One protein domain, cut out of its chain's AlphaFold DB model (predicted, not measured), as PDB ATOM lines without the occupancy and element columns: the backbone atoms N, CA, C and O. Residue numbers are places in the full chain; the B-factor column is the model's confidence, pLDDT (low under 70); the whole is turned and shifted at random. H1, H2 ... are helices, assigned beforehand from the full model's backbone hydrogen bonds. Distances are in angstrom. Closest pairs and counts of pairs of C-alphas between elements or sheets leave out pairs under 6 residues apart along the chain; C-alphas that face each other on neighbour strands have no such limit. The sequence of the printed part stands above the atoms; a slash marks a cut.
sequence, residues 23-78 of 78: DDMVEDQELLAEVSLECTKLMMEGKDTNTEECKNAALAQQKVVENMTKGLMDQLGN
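This is residues 23 to 78 of the 78 residues of an uncharacterized protein of Psychrosphaera saromensis (UniProt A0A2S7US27). What is the shape? One long helix, H3, makes the long axis; H2 packs on its first part at a steep tilt, and short H1 packs on it too, while residues 65 to 78 stick out as an arm. What is it built of? The printed part has 56 residues, with helices H1, H2 and H3 in chain order and no named strand: all helix. It is loose, with a radius of gyration of the C-alphas of 13.9 A, spanning 48 by 18 by 15 A.

What touches the longest helix? H3, residues 52 to 76, touches H2, residues 29 to 44, with residues 53 to 61 alone, at a steep tilt of 50 degrees, opposite ways; the closest C-alphas, of Cys 39 and Cys 54, are 5.7 A apart. With residues 57 to 64 alone, H3 touches H1, residues 23 to 27; the closest C-alphas, of Val 26 and Ala 60, are 5.4 A apart. How do the other two meet? H1 and H2 touch only at the corner, the C-alphas of Met 25 and Leu 32 being closest at 4.8 A. In H1, H2 and H3 every O i to N i+4 pair is within hydrogen-bond range.

How long are the helices? H3 measures 36.0 A, H2 22.3 A and H1 6.2 A from first to last C-alpha. Where are the anchors? C-alpha 23 is at (198.594, 192.545, 203.117) and C-alpha 76 at (178.170, 180.714, 190.289).

How large is it? The two C-alphas farthest apart, of Glu 45 and Asn 78, are 48.0 A apart. Any cut, long link or low confidence? The printed part has no cut and no long link; residue 78 is under 70 in pLDDT.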
ATOM      1  N   ASP A  23     199.937 192.320 202.585       92.50
ATOM      2  CA  ASP A  23     198.594 192.545 203.117       92.50
ATOM      3  C   ASP A  23     198.223 194.034 203.070       92.50
ATOM      4  O   ASP A  23     197.128 194.350 202.614       92.50
ATOM      5  N   ASP A  24     199.165 194.938 203.375       91.38
ATOM      6  CA  ASP A  24     198.944 196.390 203.246       91.38
ATOM      7  C   ASP A  24     198.541 196.770 201.814       91.38
ATOM      8  O   ASP A  24     197.635 197.567 201.605       91.38
ATOM      9  N   MET A  25     199.177 196.159 200.811       91.88
ATOM     10  CA  MET A  25     198.868 196.405 199.399       91.88
ATOM     11  C   MET A  25     197.574 195.737 198.915       91.88
ATOM     12  O   MET A  25     196.992 196.172 197.927       91.88
ATOM     13  N   VAL A  26     197.124 194.658 199.558       92.88
ATOM     14  CA  VAL A  26     195.810 194.067 199.251       92.88
ATOM     15  C   VAL A  26     194.688 194.930 199.828       92.88
ATOM     16  O   VAL A  26     193.614 195.019 199.232       92.88
ATOM     17  N   GLU A  27     194.923 195.546 200.988       93.38
ATOM     18  CA  GLU A  27     193.972 196.444 201.644       93.38
ATOM     19  C   GLU A  27     193.950 197.841 201.001       93.38
ATOM     20  O   GLU A  27     192.876 198.432 200.863       93.38
ATOM     21  N   ASP A  28     195.106 198.335 200.552       92.94
ATOM     22  CA  ASP A  28     195.276 199.629 199.894       92.94
ATOM     23  C   ASP A  28     195.678 199.471 198.415       92.94
ATOM     24  O   ASP A  28     196.838 199.277 198.040       92.94
ATOM     25  N   GLN A  29     194.678 199.605 197.544       87.88
ATOM     26  CA  GLN A  29     194.846 199.503 196.094       87.88
ATOM     27  C   GLN A  29     195.614 200.691 195.489       87.88
ATOM     28  O   GLN A  29     196.168 200.549 194.396       87.88
ATOM     29  N   GLU A  30     195.637 201.852 196.157       92.81
ATOM     30  CA  GLU A  30     196.432 203.009 195.730       92.81
ATOM     31  C   GLU A  30     197.914 202.719 195.972       92.81
ATOM     32  O   GLU A  30     198.717 202.816 195.042       92.81
ATOM     33  N   LEU A  31     198.245 202.206 197.160       91.81
ATOM     34  CA  LEU A  31     199.595 201.754 197.496       91.81
ATOM     35  C   LEU A  31     200.090 200.658 196.539       91.81
ATOM     36  O   LEU A  31     201.213 200.725 196.035       91.81
ATOM     37  N   LEU A  32     199.246 199.671 196.219       92.75
ATOM     38  CA  LEU A  32     199.596 198.641 195.237       92.75
ATOM     39  C   LEU A  32     199.882 199.232 193.849       92.75
ATOM     40  O   LEU A  32     200.813 198.787 193.166       92.75
ATOM     41  N   ALA A  33     199.091 200.214 193.414       92.94
ATOM     42  CA  ALA A  33     199.282 200.869 192.125       92.94
ATOM     43  C   ALA A  33     200.592 201.668 192.086       92.94
ATOM     44  O   ALA A  33     201.329 201.571 191.100       92.94
ATOM     45  N   GLU A  34     200.911 202.396 193.155       93.19
ATOM     46  CA  GLU A  34     202.163 203.146 193.285       93.19
ATOM     47  C   GLU A  34     203.386 202.228 193.211       93.19
ATOM     48  O   GLU A  34     204.250 202.427 192.350       93.19
ATOM     49  N   VAL A  35     203.423 201.171 194.029       92.06
ATOM     50  CA  VAL A  35     204.547 200.217 194.037       92.06
ATOM     51  C   VAL A  35     204.666 199.510 192.681       92.06
ATOM     52  O   VAL A  35     205.763 199.338 192.147       92.06
ATOM     53  N   SER A  36     203.542 199.157 192.052       92.56
ATOM     54  CA  SER A  36     203.546 198.536 190.718       92.56
ATOM     55  C   SER A  36     204.096 199.473 189.633       92.56
ATOM     56  O   SER A  36     204.843 199.037 188.746       92.56
ATOM     57  N   LEU A  37     203.751 200.764 189.690       94.44
ATOM     58  CA  LEU A  37     204.286 201.786 188.787       94.44
ATOM     59  C   LEU A  37     205.786 201.986 188.997       94.44
ATOM     60  O   LEU A  37     206.528 202.084 188.017       94.44
ATOM     61  N   GLU A  38     206.244 201.997 190.247       91.50
ATOM     62  CA  GLU A  38     207.666 202.089 190.566       91.50
ATOM     63  C   GLU A  38     208.443 200.887 190.018       91.50
ATOM     64  O   GLU A  38     209.430 201.066 189.301       91.50
ATOM     65  N   CYS A  39     207.950 199.668 190.232       92.56
ATOM     66  CA  CYS A  39     208.556 198.456 189.679       92.56
ATOM     67  C   CYS A  39     208.597 198.466 188.145       92.56
ATOM     68  O   CYS A  39     209.597 198.071 187.539       92.56
ATOM     69  N   THR A  40     207.545 198.977 187.501       93.44
ATOM     70  CA  THR A  40     207.505 199.147 186.039       93.44
ATOM     71  C   THR A  40     208.531 200.180 185.576       93.44
ATOM     72  O   THR A  40     209.228 199.972 184.583       93.44
ATOM     73  N   LYS A  41     208.680 201.284 186.312       93.12
ATOM     74  CA  LYS A  41     209.694 202.304 186.040       93.12
ATOM     75  C   LYS A  41     211.108 201.743 186.175       93.12
ATOM     76  O   LYS A  41     211.911 201.951 185.269       93.12
ATOM     77  N   LEU A  42     211.399 200.993 187.239       91.25
ATOM     78  CA  LEU A  42     212.688 200.316 187.418       91.25
ATOM     79  C   LEU A  42     212.984 199.376 186.244       91.25
ATOM     80  O   LEU A  42     214.077 199.433 185.683       91.25
ATOM     81  N   MET A  43     211.991 198.598 185.801       92.19
ATOM     82  CA  MET A  43     212.117 197.727 184.630       92.19
ATOM     83  C   MET A  43     212.463 198.510 183.356       92.19
ATOM     84  O   MET A  43     213.379 198.127 182.628       92.19
ATOM     85  N   MET A  44     211.761 199.617 183.088       94.31
ATOM     86  CA  MET A  44     212.018 200.473 181.919       94.31
ATOM     87  C   MET A  44     213.397 201.135 181.970       94.31
ATOM     88  O   MET A  44     214.035 201.326 180.937       94.31
ATOM     89  N   GLU A  45     213.870 201.467 183.170       93.94
ATOM     90  CA  GLU A  45     215.211 202.002 183.404       93.94
ATOM     91  C   GLU A  45     216.307 200.918 183.351       93.94
ATOM     92  O   GLU A  45     217.486 201.236 183.511       93.94
ATOM     93  N   GLY A  46     215.946 199.646 183.125       92.81
ATOM     94  CA  GLY A  46     216.877 198.512 183.123       92.81
ATOM     95  C   GLY A  46     217.467 198.207 184.502       92.81
ATOM     96  O   GLY A  46     218.536 197.601 184.596       92.81
ATOM     97  N   LYS A  47     216.807 198.667 185.570       91.44
ATOM     98  CA  LYS A  47     217.186 198.428 186.963       91.44
ATOM     99  C   LYS A  47     216.611 197.106 187.458       91.44
ATOM    100  O   LYS A  47     215.676 196.553 186.884       91.44
ATOM    101  N   ASP A  48     217.194 196.612 188.544       86.00
ATOM    102  CA  ASP A  48     216.745 195.380 189.175       86.00
ATOM    103  C   ASP A  48     215.327 195.539 189.743       86.00
ATOM    104  O   ASP A  48     215.051 196.465 190.506       86.00
ATOM    105  N   THR A  49     214.441 194.622 189.365       88.81
ATOM    106  CA  THR A  49     213.075 194.496 189.891       88.81
ATOM    107  C   THR A  49     212.933 193.303 190.832       88.81
ATOM    108  O   THR A  49     211.843 193.016 191.316       88.81
ATOM    109  N   ASN A  50     214.025 192.599 191.141       89.25
ATOM    110  CA  ASN A  50     214.053 191.492 192.094       89.25
ATOM    111  C   ASN A  50     214.089 191.972 193.563       89.25
ATOM    112  O   ASN A  50     214.602 191.273 194.447       89.25
ATOM    113  N   THR A  51     213.545 193.160 193.832       88.69
ATOM    114  CA  THR A  51     213.435 193.750 195.169       88.69
ATOM    115  C   THR A  51     212.288 193.108 195.951       88.69
ATOM    116  O   THR A  51     211.386 192.491 195.377       88.69
ATOM    117  N   GLU A  52     212.324 193.210 197.282       90.75
ATOM    118  CA  GLU A  52     211.225 192.721 198.126       90.75
ATOM    119  C   GLU A  52     209.913 193.462 197.836       90.75
ATOM    120  O   GLU A  52     208.866 192.828 197.795       90.75
ATOM    121  N   GLU A  53     209.966 194.760 197.532       89.62
ATOM    122  CA  GLU A  53     208.794 195.576 197.184       89.62
ATOM    123  C   GLU A  53     208.090 195.050 195.930       89.62
ATOM    124  O   GLU A  53     206.892 194.774 195.959       89.62
ATOM    125  N   CYS A  54     208.836 194.805 194.849       92.62
ATOM    126  CA  CYS A  54     208.253 194.297 193.607       92.62
ATOM    127  C   CYS A  54     207.742 192.860 193.734       92.62
ATOM    128  O   CYS A  54     206.725 192.508 193.131       92.62
ATOM    129  N   LYS A  55     208.404 192.031 194.551       94.75
ATOM    130  CA  LYS A  55     207.903 190.690 194.891       94.75
ATOM    131  C   LYS A  55     206.602 190.769 195.676       94.75
ATOM    132  O   LYS A  55     205.653 190.062 195.343       94.75
ATOM    133  N   ASN A  56     206.547 191.632 196.686       93.88
ATOM    134  CA  ASN A  56     205.360 191.796 197.511       93.88
ATOM    135  C   ASN A  56     204.192 192.345 196.681       93.88
ATOM    136  O   ASN A  56     203.081 191.838 196.807       93.88
ATOM    137  N   ALA A  57     204.440 193.301 195.780       92.94
ATOM    138  CA  ALA A  57     203.419 193.829 194.878       92.94
ATOM    139  C   ALA A  57     202.875 192.750 193.932       92.94
ATOM    140  O   ALA A  57     201.662 192.628 193.762       92.94
ATOM    141  N   ALA A  58     203.743 191.902 193.368       94.12
ATOM    142  CA  ALA A  58     203.310 190.783 192.531       94.12
ATOM    143  C   ALA A  58     202.441 189.775 193.309       94.12
ATOM    144  O   ALA A  58     201.409 189.321 192.810       94.12
ATOM    145  N   LEU A  59     202.820 189.457 194.551       95.69
ATOM    146  CA  LEU A  59     202.035 188.585 195.431       95.69
ATOM    147  C   LEU A  59     200.695 189.218 195.836       95.69
ATOM    148  O   LEU A  59     199.685 188.516 195.907       95.69
ATOM    149  N   ALA A  60     200.661 190.530 196.070       94.44
ATOM    150  CA  ALA A  60     199.434 191.258 196.380       94.44
ATOM    151  C   ALA A  60     198.460 191.231 195.192       94.44
ATOM    152  O   ALA A  60     197.299 190.856 195.365       94.44
ATOM    153  N   GLN A  61     198.942 191.494 193.969       92.12
ATOM    154  CA  GLN A  61     198.133 191.352 192.748       92.12
ATOM    155  C   GLN A  61     197.561 189.936 192.610       92.12
ATOM    156  O   GLN A  61     196.377 189.771 192.306       92.12
ATOM    157  N   GLN A  62     198.375 188.908 192.877       94.31
ATOM    158  CA  GLN A  62     197.918 187.519 192.849       94.31
ATOM    159  C   GLN A  62     196.789 187.275 193.862       94.31
ATOM    160  O   GLN A  62     195.749 186.729 193.488       94.31
ATOM    161  N   LYS A  63     196.949 187.717 195.116       94.00
ATOM    162  CA  LYS A  63     195.910 187.578 196.152       94.00
ATOM    163  C   LYS A  63     194.606 188.277 195.765       94.00
ATOM    164  O   LYS A  63     193.535 187.705 195.973       94.00
ATOM    165  N   VAL A  64     194.673 189.477 195.182       91.75
ATOM    166  CA  VAL A  64     193.481 190.206 194.709       91.75
ATOM    167  C   VAL A  64     192.729 189.379 193.661       91.75
ATOM    168  O   VAL A  64     191.523 189.168 193.791       91.75
ATOM    169  N   VAL A  65     193.439 188.842 192.665       92.94
ATOM    170  CA  VAL A  65     192.838 188.010 191.609       92.94
ATOM    171  C   VAL A  65     192.257 186.711 192.171       92.94
ATOM    172  O   VAL A  65     191.149 186.315 191.797       92.94
ATOM    173  N   GLU A  66     192.965 186.047 193.085       93.00
ATOM    174  CA  GLU A  66     192.477 184.833 193.746       93.00
ATOM    175  C   GLU A  66     191.191 185.096 194.538       93.00
ATOM    176  O   GLU A  66     190.241 184.316 194.442       93.00
ATOM    177  N   ASN A  67     191.126 186.207 195.275       90.38
ATOM    178  CA  ASN A  67     189.940 186.593 196.040       90.38
ATOM    179  C   ASN A  67     188.754 186.923 195.126       90.38
ATOM    180  O   ASN A  67     187.638 186.471 195.384       90.38
ATOM    181  N   MET A  68     188.992 187.640 194.022       89.75
ATOM    182  CA  MET A  68     187.962 187.902 193.011       89.75
ATOM    183  C   MET A  68     187.442 186.607 192.380       89.75
ATOM    184  O   MET A  68     186.235 186.439 192.213       89.75
ATOM    185  N   THR A  69     188.343 185.677 192.056       92.12
ATOM    186  CA  THR A  69     187.988 184.397 191.427       92.12
ATOM    187  C   THR A  69     187.182 183.519 192.381       92.12
ATOM    188  O   THR A  69     186.172 182.951 191.970       92.12
ATOM    189  N   LYS A  70     187.574 183.450 193.661       91.31
ATOM    190  CA  LYS A  70     186.804 182.760 194.709       91.31
ATOM    191  C   LYS A  70     185.410 183.367 194.860       91.31
ATOM    192  O   LYS A  70     184.429 182.645 194.746       91.31
ATOM    193  N   GLY A  71     185.316 184.692 194.993       90.62
ATOM    194  CA  GLY A  71     184.026 185.378 195.117       90.62
ATOM    195  C   GLY A  71     183.116 185.211 193.894       90.62
ATOM    196  O   GLY A  71     181.894 185.176 194.038       90.62
ATOM    197  N   LEU A  72     183.682 185.086 192.690       90.50
ATOM    198  CA  LEU A  72     182.923 184.768 191.478       90.50
ATOM    199  C   LEU A  72     182.461 183.303 191.462       90.50
ATOM    200  O   LEU A  72     181.324 183.024 191.091       90.50
ATOM    201  N   MET A  73     183.323 182.371 191.866       90.62
ATOM    202  CA  MET A  73     182.994 180.946 191.925       90.62
ATOM    203  C   MET A  73     181.886 180.665 192.947       90.62
ATOM    204  O   MET A  73     180.960 179.917 192.641       90.62
ATOM    205  N   ASP A  74     181.926 181.335 194.098       90.88
ATOM    206  CA  ASP A  74     180.890 181.251 195.133       90.88
ATOM    207  C   ASP A  74     179.532 181.782 194.639       90.88
ATOM    208  O   ASP A  74     178.487 181.248 195.003       90.88
ATOM    209  N   GLN A  75     179.527 182.797 193.765       81.62
ATOM    210  CA  GLN A  75     178.304 183.320 193.138       81.62
ATOM    211  C   GLN A  75     177.736 182.406 192.044       81.62
ATOM    212  O   GLN A  75     176.538 182.444 191.788       81.62
ATOM    213  N   LEU A  76     178.580 181.620 191.370       81.75
ATOM    214  CA  LEU A  76     178.170 180.714 190.289       81.75
ATOM    215  C   LEU A  76     177.795 179.310 190.787       81.75
ATOM    216  O   LEU A  76     177.153 178.557 190.056       81.75
ATOM    217  N   GLY A  77     178.231 178.940 191.993       71.19
ATOM    218  CA  GLY A  77     177.996 177.634 192.609       71.19
ATOM    219  C   GLY A  77     176.740 177.535 193.483       71.19
ATOM    220  O   GLY A  77     176.544 176.481 194.087       71.19
ATOM    221  N   ASN A  78     175.927 178.596 193.567       51.31
ATOM    222  CA  ASN A  78     174.712 178.676 194.387       51.31
ATOM    223  C   ASN A  78     173.466 178.925 193.526       51.31
ATOM    224  O   ASN A  78     173.463 179.929 192.779       51.31
TER     225      ASN A  78